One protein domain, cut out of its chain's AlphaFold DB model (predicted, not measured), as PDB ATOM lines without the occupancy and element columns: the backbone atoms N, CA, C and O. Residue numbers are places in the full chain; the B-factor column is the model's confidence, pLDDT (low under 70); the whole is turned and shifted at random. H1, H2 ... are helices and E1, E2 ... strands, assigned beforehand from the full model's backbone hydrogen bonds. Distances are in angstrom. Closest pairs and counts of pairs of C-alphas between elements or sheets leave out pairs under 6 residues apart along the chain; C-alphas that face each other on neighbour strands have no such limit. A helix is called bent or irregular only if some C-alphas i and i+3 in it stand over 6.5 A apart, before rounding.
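What this domain is: This is residues 365 to 375, 399 to 432, 473 to 550 and 624 to 716 of the 716 residues of the protein "Hypothetical protein" of Cyprideis torosa (UniProt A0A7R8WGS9). What shape do these atoms make? Helix H4 forms the middle, between the parallel strands E1 and E2 and the side-by-side helices H3 and H8, while the small parallel pair E3 and E6 is near its residues 492 to 500. Farther out, H1 and H6 meet at about a right angle, and the hairpin of E4 and E5 lies farthest from the mean. What is printed? There are 216 residues with eight named helices and six named strands, in the order H1 H2 H3 E1 H4 E2 H5 H6 E3 E4 E5 H7 E6 H8, class mixed. The whole is compact, radius of gyration of the C-alphas 18.7 A, spanning 59 by 47 by 29 A.

Where its parts are: Where are the strands? E1 is residues 477 to 483, 19.7 A, from C-alpha 477 at (-32.008, 36.292, -29.555), and E2 515 to 521, 19.8 A. E3 is 646 to 649, E4 662 to 666, E5 672 to 677, E6 686 to 690. Where are the helices? H4 is 491 to 511, 30.1 A; H8 is 693 to 714, 32.2 A, ending at C-alpha 714 (-17.757, 47.484, -20.622), and only just irregular: C-alphas 694 and 697 are 7.0 A apart. H1 is 368 to 374, H2 400 to 412, H3 414 to 428, H5 535 to 542, H6 625 to 639, H7 678 to 681.

How they stand to each other: How do the strands pair? E1 and E2 are parallel at 22 degrees, N 480 to O 517 2.9 A; with H4 they make a strand-helix-strand unit, parallel neighbours joined through a helix, its crossover right-handed. E3 and E6 are parallel, N 648 to O 688 2.8 A; hairpin E4 and E5 is antiparallel, N 663 to O 676 2.8 A. What touches the hub H4? With residues 503 to 511 alone it touches H3, closest C-alphas Cys 421 and Ala 507, 4.6 A. Do the helices' backbones hold? Every O i to N i+4 pair is within hydrogen-bond range in H1 to H6, 16 of 18 in H8; H7 is too short for one.

The domain as a whole: Where is it cut? Gaps between C-alphas are 49.9 A from 375 to 399, 10.5 A from 432 to 473 and 36.0 A from 550 to 624. Which links are long, and where is confidence low? E2 to H5 and E3 to E4 are long; 82 residues are under 70, among them 531 to 550 and 624 to 642.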
ATOM      1  N   GLU A 365     -36.039  48.260 -11.434       84.00
ATOM      2  CA  GLU A 365     -34.972  48.401 -10.444       84.00
ATOM      3  C   GLU A 365     -33.740  47.599 -10.887       84.00
ATOM      4  O   GLU A 365     -33.859  46.492 -11.427       84.00
ATOM      5  N   THR A 366     -32.558  48.173 -10.652       82.44
ATOM      6  CA  THR A 366     -31.265  47.658 -11.112       82.44
ATOM      7  C   THR A 366     -30.282  47.654  -9.948       82.44
ATOM      8  O   THR A 366     -29.601  48.644  -9.659       82.44
ATOM      9  N   ARG A 367     -30.192  46.505  -9.272       76.19
ATOM     10  CA  ARG A 367     -29.410  46.321  -8.041       76.19
ATOM     11  C   ARG A 367     -27.913  46.255  -8.345       76.19
ATOM     12  O   ARG A 367     -27.346  45.175  -8.515       76.19
ATOM     13  N   LYS A 368     -27.278  47.428  -8.402       72.69
ATOM     14  CA  LYS A 368     -25.845  47.620  -8.704       72.69
ATOM     15  C   LYS A 368     -24.922  46.778  -7.821       72.69
ATOM     16  O   LYS A 368     -23.911  46.299  -8.317       72.69
ATOM     17  N   ASP A 369     -25.302  46.533  -6.569       67.75
ATOM     18  CA  ASP A 369     -24.536  45.717  -5.620       67.75
ATOM     19  C   ASP A 369     -24.270  44.303  -6.168       67.75
ATOM     20  O   ASP A 369     -23.134  43.835  -6.165       67.75
ATOM     21  N   LEU A 370     -25.296  43.663  -6.747       65.12
ATOM     22  CA  LEU A 370     -25.164  42.351  -7.393       65.12
ATOM     23  C   LEU A 370     -24.305  42.412  -8.665       65.12
ATOM     24  O   LEU A 370     -23.652  41.434  -9.005       65.12
ATOM     25  N   ILE A 371     -24.302  43.544  -9.373       64.12
ATOM     26  CA  ILE A 371     -23.484  43.741 -10.580       64.12
ATOM     27  C   ILE A 371     -22.002  43.892 -10.195       64.12
ATOM     28  O   ILE A 371     -21.133  43.373 -10.887       64.12
ATOM     29  N   MET A 372     -21.702  44.521  -9.055       55.94
ATOM     30  CA  MET A 372     -20.333  44.639  -8.542       55.94
ATOM     31  C   MET A 372     -19.794  43.328  -7.946       55.94
ATOM     32  O   MET A 372     -18.596  43.078  -8.044       55.94
ATOM     33  N   GLU A 373     -20.646  42.464  -7.379       51.50
ATOM     34  CA  GLU A 373     -20.237  41.104  -6.980       51.50
ATOM     35  C   GLU A 373     -19.924  40.194  -8.190       51.50
ATOM     36  O   GLU A 373     -19.154  39.244  -8.050       51.50
ATOM     37  N   ILE A 374     -20.472  40.490  -9.378       51.09
ATOM     38  CA  ILE A 374     -20.273  39.715 -10.619       51.09
ATOM     39  C   ILE A 374     -18.879  39.925 -11.239       51.09
ATOM     40  O   ILE A 374     -18.283  38.964 -11.722       51.09
ATOM     41  N   ASP A 375     -18.331  41.144 -11.208       45.66
ATOM     42  CA  ASP A 375     -17.036  41.471 -11.840       45.66
ATOM     43  C   ASP A 375     -15.803  40.971 -11.044       45.66
ATOM     44  O   ASP A 375     -14.666  41.144 -11.484       45.66
ATOM     45  N   SER A 399     -58.526  25.185 -32.277       56.00
ATOM     46  CA  SER A 399     -59.874  25.678 -31.959       56.00
ATOM     47  C   SER A 399     -60.006  27.164 -32.312       56.00
ATOM     48  O   SER A 399     -59.144  27.982 -31.989       56.00
ATOM     49  N   SER A 400     -61.102  27.520 -32.991       60.91
ATOM     50  CA  SER A 400     -61.349  28.886 -33.491       60.91
ATOM     51  C   SER A 400     -61.368  29.938 -32.370       60.91
ATOM     52  O   SER A 400     -60.890  31.058 -32.537       60.91
ATOM     53  N   GLU A 401     -61.871  29.554 -31.195       69.38
ATOM     54  CA  GLU A 401     -62.087  30.440 -30.048       69.38
ATOM     55  C   GLU A 401     -60.787  31.016 -29.472       69.38
ATOM     56  O   GLU A 401     -60.747  32.203 -29.158       69.38
ATOM     57  N   HIS A 402     -59.703  30.235 -29.392       63.16
ATOM     58  CA  HIS A 402     -58.423  30.745 -28.886       63.16
ATOM     59  C   HIS A 402     -57.732  31.678 -29.885       63.16
ATOM     60  O   HIS A 402     -57.154  32.679 -29.473       63.16
ATOM     61  N   VAL A 403     -57.850  31.417 -31.192       73.00
ATOM     62  CA  VAL A 403     -57.366  32.343 -32.234       73.00
ATOM     63  C   VAL A 403     -58.168  33.647 -32.200       73.00
ATOM     64  O   VAL A 403     -57.593  34.725 -32.315       73.00
ATOM     65  N   ALA A 404     -59.485  33.572 -31.991       75.81
ATOM     66  CA  ALA A 404     -60.330  34.750 -31.818       75.81
ATOM     67  C   ALA A 404     -60.013  35.521 -30.521       75.81
ATOM     68  O   ALA A 404     -60.030  36.749 -30.530       75.81
ATOM     69  N   ALA A 405     -59.697  34.831 -29.422       76.44
ATOM     70  CA  ALA A 405     -59.276  35.454 -28.168       76.44
ATOM     71  C   ALA A 405     -57.907  36.142 -28.298       76.44
ATOM     72  O   ALA A 405     -57.768  37.292 -27.891       76.44
ATOM     73  N   TRP A 406     -56.929  35.483 -28.927       82.06
ATOM     74  CA  TRP A 406     -55.609  36.058 -29.191       82.06
ATOM     75  C   TRP A 406     -55.704  37.309 -30.076       82.06
ATOM     76  O   TRP A 406     -55.197  38.359 -29.696       82.06
ATOM     77  N   ARG A 407     -56.475  37.257 -31.172       84.00
ATOM     78  CA  ARG A 407     -56.709  38.419 -32.051       84.00
ATOM     79  C   ARG A 407     -57.361  39.616 -31.353       84.00
ATOM     80  O   ARG A 407     -57.101  40.747 -31.747       84.00
ATOM     81  N   ARG A 408     -58.205  39.389 -30.338       86.88
ATOM     82  CA  ARG A 408     -58.777  40.474 -29.514       86.88
ATOM     83  C   ARG A 408     -57.710  41.135 -28.647       86.88
ATOM     84  O   ARG A 408     -57.690  42.355 -28.561       86.88
ATOM     85  N   LEU A 409     -56.801  40.350 -28.064       85.56
ATOM     86  CA  LEU A 409     -55.660  40.878 -27.311       85.56
ATOM     87  C   LEU A 409     -54.700  41.648 -28.236       85.56
ATOM     88  O   LEU A 409     -54.346  42.775 -27.921       85.56
ATOM     89  N   GLU A 410     -54.368  41.109 -29.418       87.88
ATOM     90  CA  GLU A 410     -53.586  41.792 -30.475       87.88
ATOM     91  C   GLU A 410     -54.252  43.071 -31.029       87.88
ATOM     92  O   GLU A 410     -53.621  43.849 -31.750       87.88
ATOM     93  N   GLU A 411     -55.541  43.280 -30.759       91.56
ATOM     94  CA  GLU A 411     -56.290  44.490 -31.105       91.56
ATOM     95  C   GLU A 411     -56.290  45.505 -29.964       91.56
ATOM     96  O   GLU A 411     -55.981  46.672 -30.192       91.56
ATOM     97  N   GLU A 412     -56.539  45.041 -28.741       91.19
ATOM     98  CA  GLU A 412     -56.478  45.825 -27.508       91.19
ATOM     99  C   GLU A 412     -55.079  46.420 -27.270       91.19
ATOM    100  O   GLU A 412     -54.944  47.624 -27.064       91.19
ATOM    101  N   VAL A 413     -54.018  45.609 -27.370       92.38
ATOM    102  CA  VAL A 413     -52.638  46.062 -27.106       92.38
ATOM    103  C   VAL A 413     -51.966  46.720 -28.313       92.38
ATOM    104  O   VAL A 413     -50.835  47.188 -28.195       92.38
ATOM    105  N   ARG A 414     -52.629  46.789 -29.475       92.75
ATOM    106  CA  ARG A 414     -52.059  47.315 -30.729       92.75
ATOM    107  C   ARG A 414     -51.394  48.699 -30.608       92.75
ATOM    108  O   ARG A 414     -50.270  48.827 -31.099       92.75
ATOM    109  N   PRO A 415     -51.997  49.725 -29.965       94.69
ATOM    110  CA  PRO A 415     -51.328  51.016 -29.784       94.69
ATOM    111  C   PRO A 415     -50.084  50.903 -28.891       94.69
ATOM    112  O   PRO A 415     -49.024  51.408 -29.262       94.69
ATOM    113  N   LEU A 416     -50.167  50.175 -27.770       93.62
ATOM    114  CA  LEU A 416     -49.047  49.978 -26.842       93.62
ATOM    115  C   LEU A 416     -47.895  49.181 -27.478       93.62
ATOM    116  O   LEU A 416     -46.731  49.505 -27.263       93.62
ATOM    117  N   ALA A 417     -48.204  48.194 -28.322       92.06
ATOM    118  CA  ALA A 417     -47.216  47.453 -29.102       92.06
ATOM    119  C   ALA A 417     -46.499  48.355 -30.122       92.06
ATOM    120  O   ALA A 417     -45.294  48.214 -30.318       92.06
ATOM    121  N   SER A 418     -47.200  49.318 -30.735       91.31
ATOM    122  CA  SER A 418     -46.561  50.302 -31.620       91.31
ATOM    123  C   SER A 418     -45.685  51.309 -30.859       91.31
ATOM    124  O   SER A 418     -44.599  51.639 -31.327       91.31
ATOM    125  N   ALA A 419     -46.093  51.719 -29.651       92.50
ATOM    126  CA  ALA A 419     -45.283  52.566 -28.775       92.50
ATOM    127  C   ALA A 419     -44.010  51.840 -28.301       92.50
ATOM    128  O   ALA A 419     -42.912  52.384 -28.419       92.50
ATOM    129  N   LEU A 420     -44.131  50.584 -27.847       90.69
ATOM    130  CA  LEU A 420     -42.974  49.761 -27.481       90.69
ATOM    131  C   LEU A 420     -42.075  49.503 -28.699       90.69
ATOM    132  O   LEU A 420     -40.860  49.515 -28.549       90.69
ATOM    133  N   CYS A 421     -42.629  49.317 -29.902       88.75
ATOM    134  CA  CYS A 421     -41.828  49.156 -31.117       88.75
ATOM    135  C   CYS A 421     -40.903  50.361 -31.357       88.75
ATOM    136  O   CYS A 421     -39.721  50.159 -31.616       88.75
ATOM    137  N   GLU A 422     -41.390  51.599 -31.225       88.31
ATOM    138  CA  GLU A 422     -40.546  52.792 -31.399       88.31
ATOM    139  C   GLU A 422     -39.566  53.011 -30.229       88.31
ATOM    140  O   GLU A 422     -38.422  53.398 -30.469       88.31
ATOM    141  N   GLN A 423     -39.924  52.669 -28.984       88.50
ATOM    142  CA  GLN A 423     -38.956  52.681 -27.872       88.50
ATOM    143  C   GLN A 423     -37.835  51.646 -28.079       88.50
ATOM    144  O   GLN A 423     -36.648  51.969 -27.998       88.50
ATOM    145  N   LEU A 424     -38.192  50.408 -28.435       83.94
ATOM    146  CA  LEU A 424     -37.231  49.360 -28.778       83.94
ATOM    147  C   LEU A 424     -36.424  49.712 -30.029       83.94
ATOM    148  O   LEU A 424     -35.264  49.326 -30.113       83.94
ATOM    149  N   ARG A 425     -36.970  50.481 -30.975       81.88
ATOM    150  CA  ARG A 425     -36.224  50.997 -32.128       81.88
ATOM    151  C   ARG A 425     -35.062  51.885 -31.694       81.88
ATOM    152  O   ARG A 425     -33.950  51.692 -32.171       81.88
ATOM    153  N   LEU A 426     -35.279  52.794 -30.744       78.00
ATOM    154  CA  LEU A 426     -34.227  53.682 -30.228       78.00
ATOM    155  C   LEU A 426     -33.095  52.942 -29.486       78.00
ATOM    156  O   LEU A 426     -32.005  53.500 -29.345       78.00
ATOM    157  N   VAL A 427     -33.343  51.713 -29.015       76.94
ATOM    158  CA  VAL A 427     -32.392  50.903 -28.228       76.94
ATOM    159  C   VAL A 427     -31.759  49.770 -29.052       76.94
ATOM    160  O   VAL A 427     -30.560  49.519 -28.934       76.94
ATOM    161  N   LEU A 428     -32.543  49.092 -29.894       71.31
ATOM    162  CA  LEU A 428     -32.158  47.894 -30.651       71.31
ATOM    163  C   LEU A 428     -31.876  48.169 -32.139       71.31
ATOM    164  O   LEU A 428     -31.118  47.400 -32.742       71.31
ATOM    165  N   GLU A 429     -32.419  49.234 -32.754       64.44
ATOM    166  CA  GLU A 429     -32.005  49.601 -34.116       64.44
ATOM    167  C   GLU A 429     -30.528  50.039 -34.068       64.44
ATOM    168  O   GLU A 429     -30.145  50.897 -33.266       64.44
ATOM    169  N   PRO A 430     -29.639  49.433 -34.875       56.38
ATOM    170  CA  PRO A 430     -28.207  49.565 -34.650       56.38
ATOM    171  C   PRO A 430     -27.704  50.977 -34.973       56.38
ATOM    172  O   PRO A 430     -27.595  51.375 -36.138       56.38
ATOM    173  N   SER A 431     -27.349  51.711 -33.914       52.81
ATOM    174  CA  SER A 431     -26.990  53.130 -33.951       52.81
ATOM    175  C   SER A 431     -25.891  53.467 -34.974       52.81
ATOM    176  O   SER A 431     -25.005  52.670 -35.308       52.81
ATOM    177  N   VAL A 432     -25.997  54.663 -35.564       51.38
ATOM    178  CA  VAL A 432     -25.491  54.917 -36.922       51.38
ATOM    179  C   VAL A 432     -23.959  54.911 -37.033       51.38
ATOM    180  O   VAL A 432     -23.281  55.938 -36.950       51.38
ATOM    181  N   LYS A 473     -25.212  45.318 -37.320       53.25
ATOM    182  CA  LYS A 473     -26.404  44.494 -37.071       53.25
ATOM    183  C   LYS A 473     -26.183  43.635 -35.817       53.25
ATOM    184  O   LYS A 473     -25.563  42.578 -35.909       53.25
ATOM    185  N   ARG A 474     -26.661  44.103 -34.660       60.28
ATOM    186  CA  ARG A 474     -26.743  43.315 -33.427       60.28
ATOM    187  C   ARG A 474     -27.894  42.326 -33.621       60.28
ATOM    188  O   ARG A 474     -29.045  42.730 -33.740       60.28
ATOM    189  N   SER A 475     -27.571  41.045 -33.771       63.41
ATOM    190  CA  SER A 475     -28.555  39.972 -33.924       63.41
ATOM    191  C   SER A 475     -28.974  39.477 -32.545       63.41
ATOM    192  O   SER A 475     -28.310  38.617 -31.969       63.41
ATOM    193  N   PHE A 476     -30.043  40.052 -32.002       72.75
ATOM    194  CA  PHE A 476     -30.582  39.648 -30.708       72.75
ATOM    195  C   PHE A 476     -31.312  38.299 -30.813       72.75
ATOM    196  O   PHE A 476     -32.012  38.030 -31.791       72.75
ATOM    197  N   GLN A 477     -31.167  37.464 -29.786       72.94
ATOM    198  CA  GLN A 477     -32.008  36.292 -29.555       72.94
ATOM    199  C   GLN A 477     -32.755  36.527 -28.244       72.94
ATOM    200  O   GLN A 477     -32.139  36.740 -27.205       72.94
ATOM    201  N   ILE A 478     -34.083  36.555 -28.317       76.50
ATOM    202  CA  ILE A 478     -34.970  36.896 -27.207       76.50
ATOM    203  C   ILE A 478     -35.747  35.634 -26.851       76.50
ATOM    204  O   ILE A 478     -36.563  35.163 -27.640       76.50
ATOM    205  N   LEU A 479     -35.481  35.070 -25.673       77.06
ATOM    206  CA  LEU A 479     -36.286  33.996 -25.097       77.06
ATOM    207  C   LEU A 479     -37.234  34.603 -24.065       77.06
ATOM    208  O   LEU A 479     -36.782  35.164 -23.071       77.06
ATOM    209  N   MET A 480     -38.541  34.462 -24.277       78.94
ATOM    210  CA  MET A 480     -39.538  34.803 -23.268       78.94
ATOM    211  C   MET A 480     -39.981  33.546 -22.520       78.94
ATOM    212  O   MET A 480     -40.528  32.618 -23.115       78.94
ATOM    213  N   ALA A 481     -39.769  33.531 -21.210       78.44
ATOM    214  CA  ALA A 481     -40.297  32.509 -20.318       78.44
ATOM    215  C   ALA A 481     -41.641  32.987 -19.733       78.44
ATOM    216  O   ALA A 481     -41.738  34.118 -19.263       78.44
ATOM    217  N   VAL A 482     -42.672  32.139 -19.765       79.81
ATOM    218  CA  VAL A 482     -44.025  32.430 -19.258       79.81
ATOM    219  C   VAL A 482     -44.393  31.434 -18.157       79.81
ATOM    220  O   VAL A 482     -44.288  30.228 -18.365       79.81
ATOM    221  N   ASP A 483     -44.835  31.933 -17.005       81.56
ATOM    222  CA  ASP A 483     -45.208  31.104 -15.851       81.56
ATOM    223  C   ASP A 483     -46.568  30.392 -16.060       81.56
ATOM    224  O   ASP A 483     -47.536  31.022 -16.493       81.56
ATOM    225  N   ASP A 484     -46.641  29.093 -15.741       77.25
ATOM    226  CA  ASP A 484     -47.852  28.250 -15.701       77.25
ATOM    227  C   ASP A 484     -48.241  27.762 -14.280       77.25
ATOM    228  O   ASP A 484     -49.071  26.863 -14.108       77.25
ATOM    229  N   SER A 485     -47.677  28.398 -13.241       75.81
ATOM    230  CA  SER A 485     -47.894  28.102 -11.815       75.81
ATOM    231  C   SER A 485     -49.311  28.379 -11.269       75.81
ATOM    232  O   SER A 485     -50.209  28.907 -11.922       75.81
ATOM    233  N   SER A 486     -49.527  28.055  -9.986       71.81
ATOM    234  CA  SER A 486     -50.779  28.357  -9.278       71.81
ATOM    235  C   SER A 486     -50.946  29.828  -8.875       71.81
ATOM    236  O   SER A 486     -52.085  30.272  -8.739       71.81
ATOM    237  N   SER A 487     -49.866  30.600  -8.709       71.50
ATOM    238  CA  SER A 487     -49.930  32.070  -8.544       71.50
ATOM    239  C   SER A 487     -50.563  32.725  -9.773       71.50
ATOM    240  O   SER A 487     -51.349  33.662  -9.677       71.50
ATOM    241  N   MET A 488     -50.309  32.129 -10.935       69.88
ATOM    242  CA  MET A 488     -50.926  32.469 -12.204       69.88
ATOM    243  C   MET A 488     -52.377  31.972 -12.362       69.88
ATOM    244  O   MET A 488     -52.937  32.080 -13.449       69.88
ATOM    245  N   SER A 489     -53.050  31.483 -11.313       69.38
ATOM    246  CA  SER A 489     -54.492  31.163 -11.381       69.38
ATOM    247  C   SER A 489     -55.427  32.373 -11.208       69.38
ATOM    248  O   SER A 489     -56.606  32.273 -11.551       69.38
ATOM    249  N   ASP A 490     -54.920  33.528 -10.760       71.12
ATOM    250  CA  ASP A 490     -55.717  34.747 -10.574       71.12
ATOM    251  C   ASP A 490     -56.053  35.444 -11.900       71.12
ATOM    252  O   ASP A 490     -55.165  35.893 -12.624       71.12
ATOM    253  N   ASN A 491     -57.349  35.612 -12.190       67.12
ATOM    254  CA  ASN A 491     -57.865  36.152 -13.462       67.12
ATOM    255  C   ASN A 491     -57.168  37.440 -13.949       67.12
ATOM    256  O   ASN A 491     -56.922  37.573 -15.145       67.12
ATOM    257  N   LEU A 492     -56.857  38.372 -13.039       72.69
ATOM    258  CA  LEU A 492     -56.207  39.651 -13.363       72.69
ATOM    259  C   LEU A 492     -54.729  39.467 -13.737       72.69
ATOM    260  O   LEU A 492     -54.263  40.034 -14.724       72.69
ATOM    261  N   SER A 493     -54.015  38.610 -13.006       78.75
ATOM    262  CA  SER A 493     -52.646  38.201 -13.330       78.75
ATOM    263  C   SER A 493     -52.609  37.465 -14.675       78.75
ATOM    264  O   SER A 493     -51.718  37.706 -15.485       78.75
ATOM    265  N   GLN A 494     -53.620  36.634 -14.973       80.00
ATOM    266  CA  GLN A 494     -53.761  35.970 -16.276       80.00
ATOM    267  C   GLN A 494     -53.997  36.945 -17.431       80.00
ATOM    268  O   GLN A 494     -53.382  36.792 -18.487       80.00
ATOM    269  N   SER A 495     -54.902  37.920 -17.282       83.00
ATOM    270  CA  SER A 495     -55.167  38.897 -18.345       83.00
ATOM    271  C   SER A 495     -53.942  39.765 -18.604       83.00
ATOM    272  O   SER A 495     -53.516  39.868 -19.752       83.00
ATOM    273  N   LEU A 496     -53.314  40.287 -17.547       84.94
ATOM    274  CA  LEU A 496     -52.156  41.170 -17.658       84.94
ATOM    275  C   LEU A 496     -50.922  40.429 -18.206       84.94
ATOM    276  O   LEU A 496     -50.212  40.977 -19.050       84.94
ATOM    277  N   ALA A 497     -50.712  39.156 -17.847       85.25
ATOM    278  CA  ALA A 497     -49.678  38.311 -18.456       85.25
ATOM    279  C   ALA A 497     -49.909  38.090 -19.962       85.25
ATOM    280  O   ALA A 497     -48.983  38.222 -20.759       85.25
ATOM    281  N   ARG A 498     -51.147  37.779 -20.375       82.81
ATOM    282  CA  ARG A 498     -51.490  37.547 -21.792       82.81
ATOM    283  C   ARG A 498     -51.424  38.825 -22.625       82.81
ATOM    284  O   ARG A 498     -50.956  38.769 -23.758       82.81
ATOM    285  N   GLN A 499     -51.847  39.958 -22.065       88.12
ATOM    286  CA  GLN A 499     -51.695  41.277 -22.681       88.12
ATOM    287  C   GLN A 499     -50.211  41.636 -22.827       88.12
ATOM    288  O   GLN A 499     -49.796  42.006 -23.918       88.12
ATOM    289  N   SER A 500     -49.386  41.430 -21.793       90.12
ATOM    290  CA  SER A 500     -47.931  41.670 -21.854       90.12
ATOM    291  C   SER A 500     -47.242  40.795 -22.908       90.12
ATOM    292  O   SER A 500     -46.453  41.293 -23.709       90.12
ATOM    293  N   LEU A 501     -47.595  39.504 -22.959       87.19
ATOM    294  CA  LEU A 501     -47.125  38.551 -23.967       87.19
ATOM    295  C   LEU A 501     -47.486  39.016 -25.388       87.19
ATOM    296  O   LEU A 501     -46.613  39.038 -26.249       87.19
ATOM    297  N   ALA A 502     -48.741  39.418 -25.627       87.31
ATOM    298  CA  ALA A 502     -49.206  39.914 -26.927       87.31
ATOM    299  C   ALA A 502     -48.574  41.265 -27.314       87.31
ATOM    300  O   ALA A 502     -48.235  41.475 -28.476       87.31
ATOM    301  N   LEU A 503     -48.373  42.162 -26.346       90.88
ATOM    302  CA  LEU A 503     -47.788  43.491 -26.541       90.88
ATOM    303  C   LEU A 503     -46.319  43.375 -26.962       90.88
ATOM    304  O   LEU A 503     -45.926  43.940 -27.983       90.88
ATOM    305  N   ILE A 504     -45.521  42.597 -26.224       88.44
ATOM    306  CA  ILE A 504     -44.100  42.389 -26.534       88.44
ATOM    307  C   ILE A 504     -43.939  41.554 -27.817       88.44
ATOM    308  O   ILE A 504     -43.107  41.893 -28.656       88.44
ATOM    309  N   HIS A 505     -44.748  40.504 -28.019       85.06
ATOM    310  CA  HIS A 505     -44.750  39.725 -29.268       85.06
ATOM    311  C   HIS A 505     -45.072  40.604 -30.485       85.06
ATOM    312  O   HIS A 505     -44.330  40.570 -31.467       85.06
ATOM    313  N   GLY A 506     -46.109  41.441 -30.395       85.31
ATOM    314  CA  GLY A 506     -46.486  42.390 -31.440       85.31
ATOM    315  C   GLY A 506     -45.391  43.419 -31.723       85.31
ATOM    316  O   GLY A 506     -45.016  43.602 -32.878       85.31
ATOM    317  N   ALA A 507     -44.818  44.037 -30.686       88.06
ATOM    318  CA  ALA A 507     -43.742  45.018 -30.833       88.06
ATOM    319  C   ALA A 507     -42.490  44.420 -31.497       88.06
ATOM    320  O   ALA A 507     -41.960  44.991 -32.448       88.06
ATOM    321  N   LEU A 508     -42.046  43.237 -31.057       81.00
ATOM    322  CA  LEU A 508     -40.899  42.546 -31.655       81.00
ATOM    323  C   LEU A 508     -41.186  42.071 -33.087       81.00
ATOM    324  O   LEU A 508     -40.296  42.121 -33.935       81.00
ATOM    325  N   SER A 509     -42.426  41.667 -33.383       81.31
ATOM    326  CA  SER A 509     -42.839  41.290 -34.739       81.31
ATOM    327  C   SER A 509     -42.954  42.484 -35.695       81.31
ATOM    328  O   SER A 509     -42.820  42.280 -36.898       81.31
ATOM    329  N   LEU A 510     -43.203  43.700 -35.194       84.19
ATOM    330  CA  LEU A 510     -43.188  44.942 -35.982       84.19
ATOM    331  C   LEU A 510     -41.765  45.473 -36.213       84.19
ATOM    332  O   LEU A 510     -41.504  46.115 -37.227       84.19
ATOM    333  N   LEU A 511     -40.853  45.209 -35.275       78.88
ATOM    334  CA  LEU A 511     -39.477  45.706 -35.306       78.88
ATOM    335  C   LEU A 511     -38.548  44.893 -36.230       78.88
ATOM    336  O   LEU A 511     -37.482  45.380 -36.603       78.88
ATOM    337  N   GLU A 512     -38.911  43.645 -36.554       72.75
ATOM    338  CA  GLU A 512     -38.104  42.652 -37.303       72.75
ATOM    339  C   GLU A 512     -36.691  42.377 -36.717       72.75
ATOM    340  O   GLU A 512     -35.860  41.699 -37.329       72.75
ATOM    341  N   ALA A 513     -36.391  42.885 -35.516       61.78
ATOM    342  CA  ALA A 513     -35.055  42.869 -34.929       61.78
ATOM    343  C   ALA A 513     -34.832  41.667 -33.999       61.78
ATOM    344  O   ALA A 513     -35.028  41.740 -32.787       61.78
ATOM    345  N   GLY A 514     -34.322  40.581 -34.578       62.28
ATOM    346  CA  GLY A 514     -33.850  39.407 -33.841       62.28
ATOM    347  C   GLY A 514     -34.756  38.185 -33.969       62.28
ATOM    348  O   GLY A 514     -35.718  38.172 -34.733       62.28
ATOM    349  N   GLN A 515     -34.412  37.128 -33.238       69.62
ATOM    350  CA  GLN A 515     -35.189  35.889 -33.186       69.62
ATOM    351  C   GLN A 515     -35.928  35.796 -31.851       69.62
ATOM    352  O   GLN A 515     -35.304  35.940 -30.802       69.62
ATOM    353  N   LEU A 516     -37.231  35.504 -31.885       73.88
ATOM    354  CA  LEU A 516     -38.065  35.334 -30.693       73.88
ATOM    355  C   LEU A 516     -38.381  33.851 -30.460       73.88
ATOM    356  O   LEU A 516     -38.977  33.197 -31.314       73.88
ATOM    357  N   ALA A 517     -38.025  33.342 -29.285       71.88
ATOM    358  CA  ALA A 517     -38.484  32.062 -28.758       71.88
ATOM    359  C   ALA A 517     -39.373  32.283 -27.529       71.88
ATOM    360  O   ALA A 517     -39.237  33.277 -26.816       71.88
ATOM    361  N   ILE A 518     -40.275  31.339 -27.269       73.19
ATOM    362  CA  ILE A 518     -41.164  31.356 -26.104       73.19
ATOM    363  C   ILE A 518     -41.097  29.985 -25.439       73.19
ATOM    364  O   ILE A 518     -41.136  28.965 -26.127       73.19
ATOM    365  N   ALA A 519     -41.035  29.951 -24.113       73.19
ATOM    366  CA  ALA A 519     -41.140  28.744 -23.300       73.19
ATOM    367  C   ALA A 519     -42.160  28.949 -22.171       73.19
ATOM    368  O   ALA A 519     -42.325  30.069 -21.690       73.19
ATOM    369  N   SER A 520     -42.825  27.877 -21.734       71.06
ATOM    370  CA  SER A 520     -43.576  27.868 -20.475       71.06
ATOM    371  C   SER A 520     -42.766  27.187 -19.371       71.06
ATOM    372  O   SER A 520     -42.023  26.237 -19.637       71.06
ATOM    373  N   PHE A 521     -42.890  27.672 -18.138       70.62
ATOM    374  CA  PHE A 521     -42.235  27.116 -16.953       70.62
ATOM    375  C   PHE A 521     -43.197  27.084 -15.762       70.62
ATOM    376  O   PHE A 521     -44.150  27.849 -15.720       70.62
ATOM    377  N   GLY A 522     -42.944  26.192 -14.806       68.88
ATOM    378  CA  GLY A 522     -43.835  25.936 -13.676       68.88
ATOM    379  C   GLY A 522     -43.454  24.610 -13.029       68.88
ATOM    380  O   GLY A 522     -42.383  24.518 -12.442       68.88
ATOM    381  N   SER A 523     -44.277  23.563 -13.172       67.75
ATOM    382  CA  SER A 523     -43.880  22.210 -12.721       67.75
ATOM    383  C   SER A 523     -42.935  21.484 -13.681       67.75
ATOM    384  O   SER A 523     -42.162  20.636 -13.248       67.75
ATOM    385  N   ASP A 524     -43.006  21.789 -14.979       57.47
ATOM    386  CA  ASP A 524     -42.152  21.180 -16.000       57.47
ATOM    387  C   ASP A 524     -41.978  22.143 -17.190       57.47
ATOM    388  O   ASP A 524     -42.959  22.568 -17.805       57.47
ATOM    389  N   THR A 525     -40.733  22.498 -17.521       61.25
ATOM    390  CA  THR A 525     -40.389  23.470 -18.577       61.25
ATOM    391  C   THR A 525     -40.651  22.926 -19.980       61.25
ATOM    392  O   THR A 525     -40.298  21.784 -20.270       61.25
ATOM    393  N   LYS A 526     -41.229  23.736 -20.876       63.12
ATOM    394  CA  LYS A 526     -41.542  23.331 -22.261       63.12
ATOM    395  C   LYS A 526     -41.281  24.472 -23.234       63.12
ATOM    396  O   LYS A 526     -41.784  25.575 -23.036       63.12
ATOM    397  N   ILE A 527     -40.562  24.205 -24.322       64.12
ATOM    398  CA  ILE A 527     -40.451  25.177 -25.414       64.12
ATOM    399  C   ILE A 527     -41.790  25.232 -26.158       64.12
ATOM    400  O   ILE A 527     -42.354  24.210 -26.548       64.12
ATOM    401  N   VAL A 528     -42.298  26.451 -26.317       66.50
ATOM    402  CA  VAL A 528     -43.480  26.789 -27.105       66.50
ATOM    403  C   VAL A 528     -42.993  27.085 -28.525       66.50
ATOM    404  O   VAL A 528     -42.907  26.163 -29.329       66.50
ATOM    405  N   SER A 529     -42.604  28.322 -28.848       64.25
ATOM    406  CA  SER A 529     -42.049  28.653 -30.168       64.25
ATOM    407  C   SER A 529     -40.521  28.633 -30.151       64.25
ATOM    408  O   SER A 529     -39.894  29.197 -29.257       64.25
ATOM    409  N   SER A 530     -39.915  28.023 -31.170       70.38
ATOM    410  CA  SER A 530     -38.464  28.078 -31.387       70.38
ATOM    411  C   SER A 530     -38.049  29.341 -32.155       70.38
ATOM    412  O   SER A 530     -38.841  29.890 -32.918       70.38
ATOM    413  N   PHE A 531     -36.777  29.741 -32.034       64.56
ATOM    414  CA  PHE A 531     -36.165  30.904 -32.707       64.56
ATOM    415  C   PHE A 531     -36.268  30.931 -34.254       64.56
ATOM    416  O   PHE A 531     -35.849  31.907 -34.878       64.56
ATOM    417  N   HIS A 532     -36.768  29.866 -34.889       57.72
ATOM    418  CA  HIS A 532     -36.866  29.719 -36.346       57.72
ATOM    419  C   HIS A 532     -38.303  29.532 -36.874       57.72
ATOM    420  O   HIS A 532     -38.474  29.388 -38.084       57.72
ATOM    421  N   GLU A 533     -39.334  29.544 -36.021       59.59
ATOM    422  CA  GLU A 533     -40.741  29.433 -36.442       59.59
ATOM    423  C   GLU A 533     -41.475  30.770 -36.242       59.59
ATOM    424  O   GLU A 533     -41.222  31.494 -35.278       59.59
ATOM    425  N   SER A 534     -42.389  31.129 -37.150       54.41
ATOM    426  CA  SER A 534     -43.155  32.380 -37.063       54.41
ATOM    427  C   SER A 534     -44.168  32.311 -35.915       54.41
ATOM    428  O   SER A 534     -45.285  31.809 -36.053       54.41
ATOM    429  N   ALA A 535     -43.748  32.819 -34.752       53.84
ATOM    430  CA  ALA A 535     -44.376  32.538 -33.464       53.84
ATOM    431  C   ALA A 535     -45.890  32.815 -33.409       53.84
ATOM    432  O   ALA A 535     -46.601  32.061 -32.752       53.84
ATOM    433  N   ALA A 536     -46.407  33.814 -34.138       53.50
ATOM    434  CA  ALA A 536     -47.825  34.204 -34.130       53.50
ATOM    435  C   ALA A 536     -48.797  33.018 -34.328       53.50
ATOM    436  O   ALA A 536     -49.697  32.797 -33.516       53.50
ATOM    437  N   THR A 537     -48.579  32.199 -35.364       49.28
ATOM    438  CA  THR A 537     -49.437  31.036 -35.656       49.28
ATOM    439  C   THR A 537     -49.293  29.946 -34.593       49.28
ATOM    440  O   THR A 537     -50.268  29.278 -34.246       49.28
ATOM    441  N   TYR A 538     -48.086  29.766 -34.045       52.53
ATOM    442  CA  TYR A 538     -47.807  28.724 -33.060       52.53
ATOM    443  C   TYR A 538     -48.357  29.074 -31.667       52.53
ATOM    444  O   TYR A 538     -49.011  28.223 -31.058       52.53
ATOM    445  N   ILE A 539     -48.167  30.317 -31.197       52.53
ATOM    446  CA  ILE A 539     -48.685  30.854 -29.922       52.53
ATOM    447  C   ILE A 539     -50.197  30.650 -29.854       52.53
ATOM    448  O   ILE A 539     -50.687  29.949 -28.966       52.53
ATOM    449  N   ALA A 540     -50.929  31.182 -30.840       51.44
ATOM    450  CA  ALA A 540     -52.380  31.043 -30.925       51.44
ATOM    451  C   ALA A 540     -52.819  29.564 -30.968       51.44
ATOM    452  O   ALA A 540     -53.882  29.217 -30.452       51.44
ATOM    453  N   SER A 541     -51.976  28.671 -31.504       48.47
ATOM    454  CA  SER A 541     -52.219  27.228 -31.468       48.47
ATOM    455  C   SER A 541     -51.955  26.580 -30.104       48.47
ATOM    456  O   SER A 541     -52.602  25.578 -29.826       48.47
ATOM    457  N   GLN A 542     -51.053  27.074 -29.245       49.84
ATOM    458  CA  GLN A 542     -50.786  26.478 -27.917       49.84
ATOM    459  C   GLN A 542     -51.689  27.020 -26.806       49.84
ATOM    460  O   GLN A 542     -51.886  26.335 -25.799       49.84
ATOM    461  N   PHE A 543     -52.386  28.136 -27.043       48.62
ATOM    462  CA  PHE A 543     -53.592  28.468 -26.276       48.62
ATOM    463  C   PHE A 543     -54.674  27.364 -26.339       48.62
ATOM    464  O   PHE A 543     -55.553  27.380 -25.488       48.62
ATOM    465  N   ARG A 544     -54.552  26.340 -27.221       41.94
ATOM    466  CA  ARG A 544     -55.278  25.033 -27.201       41.94
ATOM    467  C   ARG A 544     -55.501  24.418 -25.823       41.94
ATOM    468  O   ARG A 544     -56.301  23.492 -25.683       41.94
ATOM    469  N   LYS A 545     -54.671  24.788 -24.855       41.16
ATOM    470  CA  LYS A 545     -54.657  24.218 -23.524       41.16
ATOM    471  C   LYS A 545     -54.968  25.303 -22.502       41.16
ATOM    472  O   LYS A 545     -54.074  25.981 -21.996       41.16
ATOM    473  N   ASP A 546     -56.193  25.195 -22.000       42.03
ATOM    474  CA  ASP A 546     -56.611  25.372 -20.601       42.03
ATOM    475  C   ASP A 546     -55.772  24.531 -19.596       42.03
ATOM    476  O   ASP A 546     -56.265  24.013 -18.599       42.03
ATOM    477  N   LYS A 547     -54.473  24.350 -19.859       43.56
ATOM    478  CA  LYS A 547     -53.485  23.686 -19.005       43.56
ATOM    479  C   LYS A 547     -52.289  24.580 -18.674       43.56
ATOM    480  O   LYS A 547     -51.613  24.251 -17.714       43.56
ATOM    481  N   ILE A 548     -52.083  25.679 -19.415       44.62
ATOM    482  CA  ILE A 548     -51.177  26.770 -19.007       44.62
ATOM    483  C   ILE A 548     -51.844  27.610 -17.896       44.62
ATOM    484  O   ILE A 548     -51.175  28.140 -17.026       44.62
ATOM    485  N   TRP A 549     -53.183  27.717 -17.910       41.00
ATOM    486  CA  TRP A 549     -53.908  28.687 -17.070       41.00
ATOM    487  C   TRP A 549     -55.203  28.181 -16.417       41.00
ATOM    488  O   TRP A 549     -55.576  28.654 -15.347       41.00
ATOM    489  N   LEU A 550     -55.923  27.246 -17.051       33.28
ATOM    490  CA  LEU A 550     -57.213  26.730 -16.556       33.28
ATOM    491  C   LEU A 550     -57.125  25.310 -15.983       33.28
ATOM    492  O   LEU A 550     -58.148  24.671 -15.704       33.28
ATOM    493  N   LYS A 624     -25.908  30.244   1.790       37.19
ATOM    494  CA  LYS A 624     -25.891  31.143   0.625       37.19
ATOM    495  C   LYS A 624     -25.856  30.398  -0.723       37.19
ATOM    496  O   LYS A 624     -26.228  31.000  -1.725       37.19
ATOM    497  N   LEU A 625     -25.421  29.131  -0.784       36.50
ATOM    498  CA  LEU A 625     -25.053  28.458  -2.041       36.50
ATOM    499  C   LEU A 625     -26.110  28.412  -3.158       36.50
ATOM    500  O   LEU A 625     -25.701  28.662  -4.287       36.50
ATOM    501  N   PRO A 626     -27.421  28.171  -2.947       46.75
ATOM    502  CA  PRO A 626     -28.370  28.197  -4.067       46.75
ATOM    503  C   PRO A 626     -28.506  29.603  -4.673       46.75
ATOM    504  O   PRO A 626     -28.592  29.747  -5.887       46.75
ATOM    505  N   VAL A 627     -28.439  30.652  -3.845       36.84
ATOM    506  CA  VAL A 627     -28.443  32.046  -4.315       36.84
ATOM    507  C   VAL A 627     -27.103  32.412  -4.954       36.84
ATOM    508  O   VAL A 627     -27.102  33.032  -6.005       36.84
ATOM    509  N   LEU A 628     -25.967  31.986  -4.392       35.19
ATOM    510  CA  LEU A 628     -24.651  32.206  -5.005       35.19
ATOM    511  C   LEU A 628     -24.473  31.436  -6.317       35.19
ATOM    512  O   LEU A 628     -23.819  31.945  -7.215       35.19
ATOM    513  N   PHE A 629     -25.060  30.249  -6.467       40.88
ATOM    514  CA  PHE A 629     -25.083  29.525  -7.737       40.88
ATOM    515  C   PHE A 629     -25.961  30.253  -8.762       40.88
ATOM    516  O   PHE A 629     -25.522  30.463  -9.887       40.88
ATOM    517  N   GLN A 630     -27.139  30.740  -8.353       46.34
ATOM    518  CA  GLN A 630     -28.001  31.565  -9.204       46.34
ATOM    519  C   GLN A 630     -27.341  32.900  -9.593       46.34
ATOM    520  O   GLN A 630     -27.525  33.379 -10.708       46.34
ATOM    521  N   LEU A 631     -26.558  33.511  -8.700       42.25
ATOM    522  CA  LEU A 631     -25.802  34.737  -8.970       42.25
ATOM    523  C   LEU A 631     -24.553  34.472  -9.819       42.25
ATOM    524  O   LEU A 631     -24.242  35.286 -10.676       42.25
ATOM    525  N   ARG A 632     -23.876  33.326  -9.662       44.81
ATOM    526  CA  ARG A 632     -22.744  32.910 -10.514       44.81
ATOM    527  C   ARG A 632     -23.179  32.494 -11.915       44.81
ATOM    528  O   ARG A 632     -22.495  32.827 -12.875       44.81
ATOM    529  N   SER A 633     -24.323  31.830 -12.070       47.16
ATOM    530  CA  SER A 633     -24.885  31.551 -13.398       47.16
ATOM    531  C   SER A 633     -25.334  32.843 -14.089       47.16
ATOM    532  O   SER A 633     -25.133  32.998 -15.291       47.16
ATOM    533  N   GLN A 634     -25.826  33.831 -13.333       47.38
ATOM    534  CA  GLN A 634     -26.042  35.190 -13.840       47.38
ATOM    535  C   GLN A 634     -24.742  35.948 -14.130       47.38
ATOM    536  O   GLN A 634     -24.693  36.650 -15.136       47.38
ATOM    537  N   ALA A 635     -23.690  35.777 -13.324       45.34
ATOM    538  CA  ALA A 635     -22.361  36.316 -13.601       45.34
ATOM    539  C   ALA A 635     -21.875  35.798 -14.956       45.34
ATOM    540  O   ALA A 635     -21.627  36.584 -15.865       45.34
ATOM    541  N   ALA A 636     -21.874  34.473 -15.136       43.66
ATOM    542  CA  ALA A 636     -21.562  33.819 -16.399       43.66
ATOM    543  C   ALA A 636     -22.450  34.327 -17.548       43.66
ATOM    544  O   ALA A 636     -21.931  34.634 -18.615       43.66
ATOM    545  N   ASN A 637     -23.761  34.492 -17.346       46.72
ATOM    546  CA  ASN A 637     -24.657  35.043 -18.367       46.72
ATOM    547  C   ASN A 637     -24.280  36.481 -18.765       46.72
ATOM    548  O   ASN A 637     -24.136  36.750 -19.955       46.72
ATOM    549  N   VAL A 638     -24.036  37.380 -17.808       47.44
ATOM    550  CA  VAL A 638     -23.608  38.767 -18.075       47.44
ATOM    551  C   VAL A 638     -22.226  38.802 -18.741       47.44
ATOM    552  O   VAL A 638     -22.044  39.519 -19.723       47.44
ATOM    553  N   LEU A 639     -21.276  37.970 -18.291       41.97
ATOM    554  CA  LEU A 639     -19.967  37.771 -18.929       41.97
ATOM    555  C   LEU A 639     -20.094  37.253 -20.380       41.97
ATOM    556  O   LEU A 639     -19.264  37.594 -21.221       41.97
ATOM    557  N   ARG A 640     -21.142  36.475 -20.689       50.47
ATOM    558  CA  ARG A 640     -21.466  35.921 -22.021       50.47
ATOM    559  C   ARG A 640     -22.398  36.814 -22.861       50.47
ATOM    560  O   ARG A 640     -22.766  36.426 -23.968       50.47
ATOM    561  N   GLY A 641     -22.794  37.992 -22.368       55.00
ATOM    562  CA  GLY A 641     -23.696  38.920 -23.067       55.00
ATOM    563  C   GLY A 641     -25.184  38.525 -23.062       55.00
ATOM    564  O   GLY A 641     -25.968  39.089 -23.826       55.00
ATOM    565  N   VAL A 642     -25.586  37.578 -22.213       62.22
ATOM    566  CA  VAL A 642     -26.977  37.147 -22.017       62.22
ATOM    567  C   VAL A 642     -27.645  38.026 -20.957       62.22
ATOM    568  O   VAL A 642     -27.221  38.062 -19.803       62.22
ATOM    569  N   PHE A 643     -28.719  38.719 -21.338       70.94
ATOM    570  CA  PHE A 643     -29.545  39.502 -20.417       70.94
ATOM    571  C   PHE A 643     -30.611  38.626 -19.749       70.94
ATOM    572  O   PHE A 643     -31.188  37.742 -20.379       70.94
ATOM    573  N   SER A 644     -30.902  38.883 -18.476       73.31
ATOM    574  CA  SER A 644     -31.994  38.240 -17.739       73.31
ATOM    575  C   SER A 644     -32.782  39.315 -16.996       73.31
ATOM    576  O   SER A 644     -32.268  39.912 -16.054       73.31
ATOM    577  N   LEU A 645     -34.013  39.568 -17.449       79.12
ATOM    578  CA  LEU A 645     -34.923  40.572 -16.897       79.12
ATOM    579  C   LEU A 645     -36.156  39.884 -16.312       79.12
ATOM    580  O   LEU A 645     -36.853  39.153 -17.016       79.12
ATOM    581  N   PHE A 646     -36.447  40.154 -15.042       82.56
ATOM    582  CA  PHE A 646     -37.576  39.546 -14.342       82.56
ATOM    583  C   PHE A 646     -38.774  40.491 -14.310       82.56
ATOM    584  O   PHE A 646     -38.792  41.454 -13.550       82.56
ATOM    585  N   ILE A 647     -39.781  40.203 -15.139       84.94
ATOM    586  CA  ILE A 647     -41.060  40.922 -15.145       84.94
ATOM    587  C   ILE A 647     -41.962  40.306 -14.066       84.94
ATOM    588  O   ILE A 647     -42.565  39.251 -14.257       84.94
ATOM    589  N   ILE A 648     -42.018  40.964 -12.911       86.31
ATOM    590  CA  ILE A 648     -42.839  40.606 -11.755       86.31
ATOM    591  C   ILE A 648     -44.229  41.214 -11.954       86.31
ATOM    592  O   ILE A 648     -44.377  42.432 -11.998       86.31
ATOM    593  N   LEU A 649     -45.255  40.373 -12.057       84.00
ATOM    594  CA  LEU A 649     -46.640  40.816 -12.238       84.00
ATOM    595  C   LEU A 649     -47.294  41.011 -10.865       84.00
ATOM    596  O   LEU A 649     -47.480  40.045 -10.127       84.00
ATOM    597  N   ASP A 650     -47.628  42.254 -10.514       83.56
ATOM    598  CA  ASP A 650     -48.162  42.621  -9.197       83.56
ATOM    599  C   ASP A 650     -49.577  43.193  -9.343       83.56
ATOM    600  O   ASP A 650     -49.785  44.236  -9.955       83.56
ATOM    601  N   ASN A 651     -50.575  42.501  -8.791       77.56
ATOM    602  CA  ASN A 651     -51.974  42.909  -8.896       77.56
ATOM    603  C   ASN A 651     -52.317  43.918  -7.778       77.56
ATOM    604  O   ASN A 651     -52.450  43.495  -6.624       77.56
ATOM    605  N   PRO A 652     -52.521  45.221  -8.072       68.75
ATOM    606  CA  PRO A 652     -52.757  46.233  -7.039       68.75
ATOM    607  C   PRO A 652     -54.033  45.964  -6.225       68.75
ATOM    608  O   PRO A 652     -54.082  46.297  -5.040       68.75
ATOM    609  N   SER A 653     -55.025  45.307  -6.839       66.69
ATOM    610  CA  SER A 653     -56.315  44.939  -6.241       66.69
ATOM    611  C   SER A 653     -56.257  43.697  -5.342       66.69
ATOM    612  O   SER A 653     -57.249  43.379  -4.687       66.69
ATOM    613  N   HIS A 654     -55.146  42.953  -5.327       67.81
ATOM    614  CA  HIS A 654     -55.011  41.757  -4.496       67.81
ATOM    615  C   HIS A 654     -54.463  42.096  -3.104       67.81
ATOM    616  O   HIS A 654     -53.652  43.007  -2.944       67.81
ATOM    617  N   GLN A 655     -54.888  41.369  -2.064       59.47
ATOM    618  CA  GLN A 655     -54.509  41.715  -0.689       59.47
ATOM    619  C   GLN A 655     -53.012  41.514  -0.425       59.47
ATOM    620  O   GLN A 655     -52.407  42.369   0.215       59.47
ATOM    621  N   SER A 656     -52.385  40.472  -0.983       66.19
ATOM    622  CA  SER A 656     -50.925  40.313  -0.966       66.19
ATOM    623  C   SER A 656     -50.295  40.827  -2.266       66.19
ATOM    624  O   SER A 656     -50.382  40.150  -3.295       66.19
ATOM    625  N   SER A 657     -49.647  41.994  -2.201       77.69
ATOM    626  CA  SER A 657     -48.692  42.469  -3.215       77.69
ATOM    627  C   SER A 657     -47.304  41.873  -2.951       77.69
ATOM    628  O   SER A 657     -46.978  41.558  -1.804       77.69
ATOM    629  N   ILE A 658     -46.452  41.777  -3.977       82.06
ATOM    630  CA  ILE A 658     -45.042  41.369  -3.830       82.06
ATOM    631  C   ILE A 658     -44.264  42.250  -2.833       82.06
ATOM    632  O   ILE A 658     -43.349  41.762  -2.168       82.06
ATOM    633  N   LEU A 659     -44.659  43.521  -2.674       80.75
ATOM    634  CA  LEU A 659     -44.050  44.456  -1.718       80.75
ATOM    635  C   LEU A 659     -44.377  44.108  -0.256       80.75
ATOM    636  O   LEU A 659     -43.564  44.348   0.635       80.75
ATOM    637  N   ASP A 660     -45.555  43.525  -0.011       80.56
ATOM    638  CA  ASP A 660     -46.013  43.123   1.322       80.56
ATOM    639  C   ASP A 660     -45.446  41.755   1.750       80.56
ATOM    640  O   ASP A 660     -45.526  41.396   2.929       80.56
ATOM    641  N   ILE A 661     -44.857  40.978   0.829       82.56
ATOM    642  CA  ILE A 661     -44.274  39.671   1.155       82.56
ATOM    643  C   ILE A 661     -43.026  39.873   2.016       82.56
ATOM    644  O   ILE A 661     -41.984  40.354   1.567       82.56
ATOM    645  N   ARG A 662     -43.128  39.449   3.275       82.31
ATOM    646  CA  ARG A 662     -42.050  39.501   4.263       82.31
ATOM    647  C   ARG A 662     -41.476  38.109   4.520       82.31
ATOM    648  O   ARG A 662     -42.213  37.158   4.764       82.31
ATOM    649  N   ARG A 663     -40.148  37.997   4.505       79.44
ATOM    650  CA  ARG A 663     -39.398  36.766   4.769       79.44
ATOM    651  C   ARG A 663     -38.823  36.786   6.194       79.44
ATOM    652  O   ARG A 663     -38.096  37.724   6.529       79.44
ATOM    653  N   PRO A 664     -39.078  35.759   7.027       84.50
ATOM    654  CA  PRO A 664     -38.359  35.586   8.283       84.50
ATOM    655  C   PRO A 664     -36.904  35.171   8.015       84.50
ATOM    656  O   PRO A 664     -36.631  34.248   7.244       84.50
ATOM    657  N   VAL A 665     -35.965  35.856   8.665       79.62
ATOM    658  CA  VAL A 665     -34.531  35.550   8.654       79.62
ATOM    659  C   VAL A 665     -34.179  34.895   9.984       79.62
ATOM    660  O   VAL A 665     -34.152  35.557  11.024       79.62
ATOM    661  N   PHE A 666     -33.919  33.590   9.949       83.44
ATOM    662  CA  PHE A 666     -33.508  32.806  11.112       83.44
ATOM    663  C   PHE A 666     -31.980  32.793  11.260       83.44
ATOM    664  O   PHE A 666     -31.252  32.757  10.267       83.44
ATOM    665  N   GLY A 667     -31.504  32.828  12.503       80.38
ATOM    666  CA  GLY A 667     -30.087  32.720  12.845       80.38
ATOM    667  C   GLY A 667     -29.547  31.287  12.811       80.38
ATOM    668  O   GLY A 667     -30.304  30.349  12.554       80.38
ATOM    669  N   PRO A 668     -28.252  31.090  13.130       75.44
ATOM    670  CA  PRO A 668     -27.685  29.752  13.327       75.44
ATOM    671  C   PRO A 668     -28.425  28.971  14.430       75.44
ATOM    672  O   PRO A 668     -28.668  27.781  14.273       75.44
ATOM    673  N   ASP A 669     -28.882  29.662  15.480       81.88
ATOM    674  CA  ASP A 669     -29.705  29.140  16.582       81.88
ATOM    675  C   ASP A 669     -31.144  28.721  16.182       81.88
ATOM    676  O   ASP A 669     -31.955  28.428  17.060       81.88
ATOM    677  N   ASN A 670     -31.530  28.817  14.902       76.31
ATOM    678  CA  ASN A 670     -32.918  28.757  14.404       76.31
ATOM    679  C   ASN A 670     -33.904  29.780  15.024       76.31
ATOM    680  O   ASN A 670     -35.088  29.784  14.687       76.31
ATOM    681  N   LYS A 671     -33.439  30.707  15.871       81.25
ATOM    682  CA  LYS A 671     -34.224  31.850  16.367       81.25
ATOM    683  C   LYS A 671     -34.451  32.878  15.258       81.25
ATOM    684  O   LYS A 671     -33.564  33.111  14.435       81.25
ATOM    685  N   LEU A 672     -35.613  33.526  15.254       80.31
ATOM    686  CA  LEU A 672     -35.913  34.637  14.350       80.31
ATOM    687  C   LEU A 672     -35.038  35.853  14.706       80.31
ATOM    688  O   LEU A 672     -35.132  36.365  15.816       80.31
ATOM    689  N   ILE A 673     -34.197  36.314  13.775       82.94
ATOM    690  CA  ILE A 673     -33.364  37.520  13.944       82.94
ATOM    691  C   ILE A 673     -34.110  38.763  13.459       82.94
ATOM    692  O   ILE A 673     -34.106  39.797  14.116       82.94
ATOM    693  N   SER A 674     -34.699  38.690  12.264       84.38
ATOM    694  CA  SER A 674     -35.386  39.823  11.640       84.38
ATOM    695  C   SER A 674     -36.425  39.342  10.634       84.38
ATOM    696  O   SER A 674     -36.337  38.229  10.118       84.38
ATOM    697  N   ILE A 675     -37.401  40.194  10.339       85.25
ATOM    698  CA  ILE A 675     -38.359  40.005   9.252       85.25
ATOM    699  C   ILE A 675     -38.018  41.058   8.193       85.25
ATOM    700  O   ILE A 675     -38.040  42.248   8.501       85.25
ATOM    701  N   ARG A 676     -37.680  40.633   6.970       83.75
ATOM    702  CA  ARG A 676     -37.232  41.524   5.880       83.75
ATOM    703  C   ARG A 676     -38.161  41.460   4.663       83.75
ATOM    704  O   ARG A 676     -38.785  40.416   4.461       83.75
ATOM    705  N   PRO A 677     -38.271  42.515   3.837       83.88
ATOM    706  CA  PRO A 677     -39.009  42.450   2.576       83.88
ATOM    707  C   PRO A 677     -38.417  41.398   1.628       83.88
ATOM    708  O   PRO A 677     -37.200  41.237   1.549       83.88
ATOM    709  N   TYR A 678     -39.261  40.702   0.866       83.31
ATOM    710  CA  TYR A 678     -38.813  39.683  -0.088       83.31
ATOM    711  C   TYR A 678     -37.865  40.253  -1.158       83.31
ATOM    712  O   TYR A 678     -36.849  39.626  -1.462       83.31
ATOM    713  N   LEU A 679     -38.144  41.462  -1.668       83.56
ATOM    714  CA  LEU A 679     -37.335  42.111  -2.710       83.56
ATOM    715  C   LEU A 679     -35.901  42.461  -2.263       83.56
ATOM    716  O   LEU A 679     -34.989  42.487  -3.089       83.56
ATOM    717  N   GLU A 680     -35.660  42.643  -0.961       80.12
ATOM    718  CA  GLU A 680     -34.305  42.830  -0.418       80.12
ATOM    719  C   GLU A 680     -33.438  41.573  -0.637       80.12
ATOM    720  O   GLU A 680     -32.249  41.657  -0.942       80.12
ATOM    721  N   ALA A 681     -34.057  40.392  -0.578       75.06
ATOM    722  CA  ALA A 681     -33.418  39.095  -0.790       75.06
ATOM    723  C   ALA A 681     -33.596  38.540  -2.222       75.06
ATOM    724  O   ALA A 681     -33.326  37.357  -2.446       75.06
ATOM    725  N   PHE A 682     -34.068  39.349  -3.180       77.06
ATOM    726  CA  PHE A 682     -34.319  38.897  -4.551       77.06
ATOM    727  C   PHE A 682     -32.997  38.644  -5.303       77.06
ATOM    728  O   PHE A 682     -32.157  39.542  -5.366       77.06
ATOM    729  N   PRO A 683     -32.767  37.445  -5.872       70.56
ATOM    730  CA  PRO A 683     -31.438  37.032  -6.326       70.56
ATOM    731  C   PRO A 683     -31.116  37.453  -7.771       70.56
ATOM    732  O   PRO A 683     -30.307  36.800  -8.422       70.56
ATOM    733  N   PHE A 684     -31.746  38.512  -8.288       73.12
ATOM    734  CA  PHE A 684     -31.583  38.983  -9.669       73.12
ATOM    735  C   PHE A 684     -31.292  40.497  -9.688       73.12
ATOM    736  O   PHE A 684     -31.941  41.235  -8.940       73.12
ATOM    737  N   PRO A 685     -30.334  40.989 -10.502       73.81
ATOM    738  CA  PRO A 685     -29.965  42.401 -10.536       73.81
ATOM    739  C   PRO A 685     -30.993  43.262 -11.268       73.81
ATOM    740  O   PRO A 685     -31.216  44.384 -10.833       73.81
ATOM    741  N   PHE A 686     -31.631  42.750 -12.327       79.12
ATOM    742  CA  PHE A 686     -32.591  43.491 -13.153       79.12
ATOM    743  C   PHE A 686     -34.006  42.927 -12.989       79.12
ATOM    744  O   PHE A 686     -34.276  41.779 -13.367       79.12
ATOM    745  N   TYR A 687     -34.931  43.735 -12.475       85.81
ATOM    746  CA  TYR A 687     -36.345  43.368 -12.409       85.81
ATOM    747  C   TYR A 687     -37.279  44.554 -12.637       85.81
ATOM    748  O   TYR A 687     -36.906  45.715 -12.493       85.81
ATOM    749  N   LEU A 688     -38.508  44.235 -13.032       87.38
ATOM    750  CA  LEU A 688     -39.558  45.173 -13.404       87.38
ATOM    751  C   LEU A 688     -40.838  44.750 -12.684       87.38
ATOM    752  O   LEU A 688     -41.309  43.636 -12.893       87.38
ATOM    753  N   VAL A 689     -41.395  45.613 -11.837       89.12
ATOM    754  CA  VAL A 689     -42.683  45.385 -11.165       89.12
ATOM    755  C   VAL A 689     -43.782  46.014 -12.016       89.12
ATOM    756  O   VAL A 689     -43.836  47.233 -12.168       89.12
ATOM    757  N   LEU A 690     -44.640  45.178 -12.601       87.44
ATOM    758  CA  LEU A 690     -45.680  45.578 -13.543       87.44
ATOM    759  C   LEU A 690     -47.061  45.536 -12.874       87.44
ATOM    760  O   LEU A 690     -47.564  44.458 -12.553       87.44
ATOM    761  N   ARG A 691     -47.666  46.717 -12.698       86.31
ATOM    762  CA  ARG A 691     -49.018  46.924 -12.141       86.31
ATOM    763  C   ARG A 691     -50.036  47.346 -13.194       86.31
ATOM    764  O   ARG A 691     -51.170  46.877 -13.178       86.31
ATOM    765  N   ASN A 692     -49.616  48.207 -14.119       86.38
ATOM    766  CA  ASN A 692     -50.395  48.631 -15.280       86.38
ATOM    767  C   ASN A 692     -49.663  48.251 -16.579       86.38
ATOM    768  O   ASN A 692     -48.465  48.513 -16.720       86.38
ATOM    769  N   ILE A 693     -50.403  47.668 -17.528       89.00
ATOM    770  CA  ILE A 693     -49.949  47.312 -18.879       89.00
ATOM    771  C   ILE A 693     -49.544  48.542 -19.708       89.00
ATOM    772  O   ILE A 693     -48.622  48.455 -20.515       89.00
ATOM    773  N   GLU A 694     -50.181  49.695 -19.483       90.69
ATOM    774  CA  GLU A 694     -49.923  50.937 -20.230       90.69
ATOM    775  C   GLU A 694     -48.507  51.483 -20.002       90.69
ATOM    776  O   GLU A 694     -47.950  52.112 -20.895       90.69
ATOM    777  N   ALA A 695     -47.904  51.188 -18.845       89.56
ATOM    778  CA  ALA A 695     -46.538  51.580 -18.501       89.56
ATOM    779  C   ALA A 695     -45.464  50.609 -19.040       89.56
ATOM    780  O   ALA A 695     -44.276  50.930 -19.019       89.56
ATOM    781  N   LEU A 696     -45.846  49.421 -19.538       90.25
ATOM    782  CA  LEU A 696     -44.886  48.431 -20.043       90.25
ATOM    783  C   LEU A 696     -43.988  48.964 -21.183       90.25
ATOM    784  O   LEU A 696     -42.794  48.672 -21.138       90.25
ATOM    785  N   PRO A 697     -44.480  49.746 -22.173       90.94
ATOM    786  CA  PRO A 697     -43.647  50.299 -23.243       90.94
ATOM    787  C   PRO A 697     -42.482  51.171 -22.763       90.94
ATOM    788  O   PRO A 697     -41.385  51.077 -23.311       90.94
ATOM    789  N   GLU A 698     -42.718  52.005 -21.751       90.25
ATOM    790  CA  GLU A 698     -41.732  52.955 -21.224       90.25
ATOM    791  C   GLU A 698     -40.750  52.235 -20.297       90.25
ATOM    792  O   GLU A 698     -39.548  52.200 -20.558       90.25
ATOM    793  N   VAL A 699     -41.271  51.542 -19.278       90.88
ATOM    794  CA  VAL A 699     -40.456  50.901 -18.237       90.88
ATOM    795  C   VAL A 699     -39.573  49.775 -18.804       90.88
ATOM    796  O   VAL A 699     -38.447  49.593 -18.340       90.88
ATOM    797  N   LEU A 700     -40.030  49.047 -19.834       88.56
ATOM    798  CA  LEU A 700     -39.211  48.050 -20.543       88.56
ATOM    799  C   LEU A 700     -38.172  48.696 -21.474       88.56
ATOM    800  O   LEU A 700     -37.059  48.178 -21.596       88.56
ATOM    801  N   GLY A 701     -38.519  49.815 -22.119       87.19
ATOM    802  CA  GLY A 701     -37.600  50.581 -22.965       87.19
ATOM    803  C   GLY A 701     -36.414  51.124 -22.167       87.19
ATOM    804  O   GLY A 701     -35.264  50.925 -22.564       87.19
ATOM    805  N   ASP A 702     -36.684  51.718 -21.005       87.75
ATOM    806  CA  ASP A 702     -35.657  52.257 -20.110       87.75
ATOM    807  C   ASP A 702     -34.792  51.161 -19.472       87.75
ATOM    808  O   ASP A 702     -33.566  51.283 -19.451       87.75
ATOM    809  N   ALA A 703     -35.382  50.040 -19.039       85.38
ATOM    810  CA  ALA A 703     -34.617  48.908 -18.509       85.38
ATOM    811  C   ALA A 703     -33.640  48.320 -19.554       85.38
ATOM    812  O   ALA A 703     -32.484  48.017 -19.242       85.38
ATOM    813  N   LEU A 704     -34.072  48.200 -20.817       82.88
ATOM    814  CA  LEU A 704     -33.215  47.739 -21.917       82.88
ATOM    815  C   LEU A 704     -32.167  48.782 -22.327       82.88
ATOM    816  O   LEU A 704     -31.038  48.407 -22.656       82.88
ATOM    817  N   ARG A 705     -32.500  50.079 -22.271       83.06
ATOM    818  CA  ARG A 705     -31.540  51.181 -22.430       83.06
ATOM    819  C   ARG A 705     -30.436  51.096 -21.379       83.06
ATOM    820  O   ARG A 705     -29.265  51.082 -21.743       83.06
ATOM    821  N   GLN A 706     -30.802  50.992 -20.102       83.06
ATOM    822  CA  GLN A 706     -29.856  50.947 -18.989       83.06
ATOM    823  C   GLN A 706     -28.899  49.751 -19.111       83.06
ATOM    824  O   GLN A 706     -27.692  49.903 -18.929       83.06
ATOM    825  N   TRP A 707     -29.405  48.576 -19.495       76.75
ATOM    826  CA  TRP A 707     -28.564  47.410 -19.780       76.75
ATOM    827  C   TRP A 707     -27.629  47.617 -20.986       76.75
ATOM    828  O   TRP A 707     -26.443  47.285 -20.912       76.75
ATOM    829  N   MET A 708     -28.119  48.201 -22.084       74.19
ATOM    830  CA  MET A 708     -27.292  48.505 -23.260       74.19
ATOM    831  C   MET A 708     -26.199  49.539 -22.957       74.19
ATOM    832  O   MET A 708     -25.101  49.429 -23.501       74.19
ATOM    833  N   GLU A 709     -26.469  50.502 -22.075       76.06
ATOM    834  CA  GLU A 709     -25.490  51.480 -21.589       76.06
ATOM    835  C   GLU A 709     -24.442  50.822 -20.671       76.06
ATOM    836  O   GLU A 709     -23.252  51.087 -20.839       76.06
ATOM    837  N   LEU A 710     -24.833  49.881 -19.800       71.44
ATOM    838  CA  LEU A 710     -23.898  49.079 -18.992       71.44
ATOM    839  C   LEU A 710     -22.975  48.196 -19.853       71.44
ATOM    840  O   LEU A 710     -21.769  48.159 -19.612       71.44
ATOM    841  N   ILE A 711     -23.490  47.534 -20.898       66.38
ATOM    842  CA  ILE A 711     -22.635  46.785 -21.839       66.38
ATOM    843  C   ILE A 711     -21.738  47.730 -22.647       66.38
ATOM    844  O   ILE A 711     -20.550  47.458 -22.803       66.38
ATOM    845  N   ALA A 712     -22.260  48.863 -23.124       65.44
ATOM    846  CA  ALA A 712     -21.450  49.841 -23.848       65.44
ATOM    847  C   ALA A 712     -20.340  50.457 -22.974       65.44
ATOM    848  O   ALA A 712     -19.292  50.816 -23.504       65.44
ATOM    849  N   ALA A 713     -20.531  50.549 -21.655       64.19
ATOM    850  CA  ALA A 713     -19.493  50.964 -20.713       64.19
ATOM    851  C   ALA A 713     -18.394  49.900 -20.514       64.19
ATOM    852  O   ALA A 713     -17.259  50.263 -20.225       64.19
ATOM    853  N   ARG A 714     -18.707  48.610 -20.707       56.41
ATOM    854  CA  ARG A 714     -17.757  47.484 -20.622       56.41
ATOM    855  C   ARG A 714     -16.995  47.212 -21.930       56.41
ATOM    856  O   ARG A 714     -15.901  46.657 -21.894       56.41
ATOM    857  N   ASP A 715     -17.558  47.599 -23.076       50.66
ATOM    858  CA  ASP A 715     -16.938  47.474 -24.410       50.66
ATOM    859  C   ASP A 715     -15.818  48.520 -24.691       50.66
ATOM    860  O   ASP A 715     -15.199  48.461 -25.761       50.66
ATOM    861  N   ASN A 716     -15.577  49.493 -23.792       37.94
ATOM    862  CA  ASN A 716     -14.641  50.627 -23.969       37.94
ATOM    863  C   ASN A 716     -13.403  50.561 -23.055       37.94
ATOM    864  O   ASN A 716     -12.309  50.875 -23.580       37.94
TER     865      ASN A 716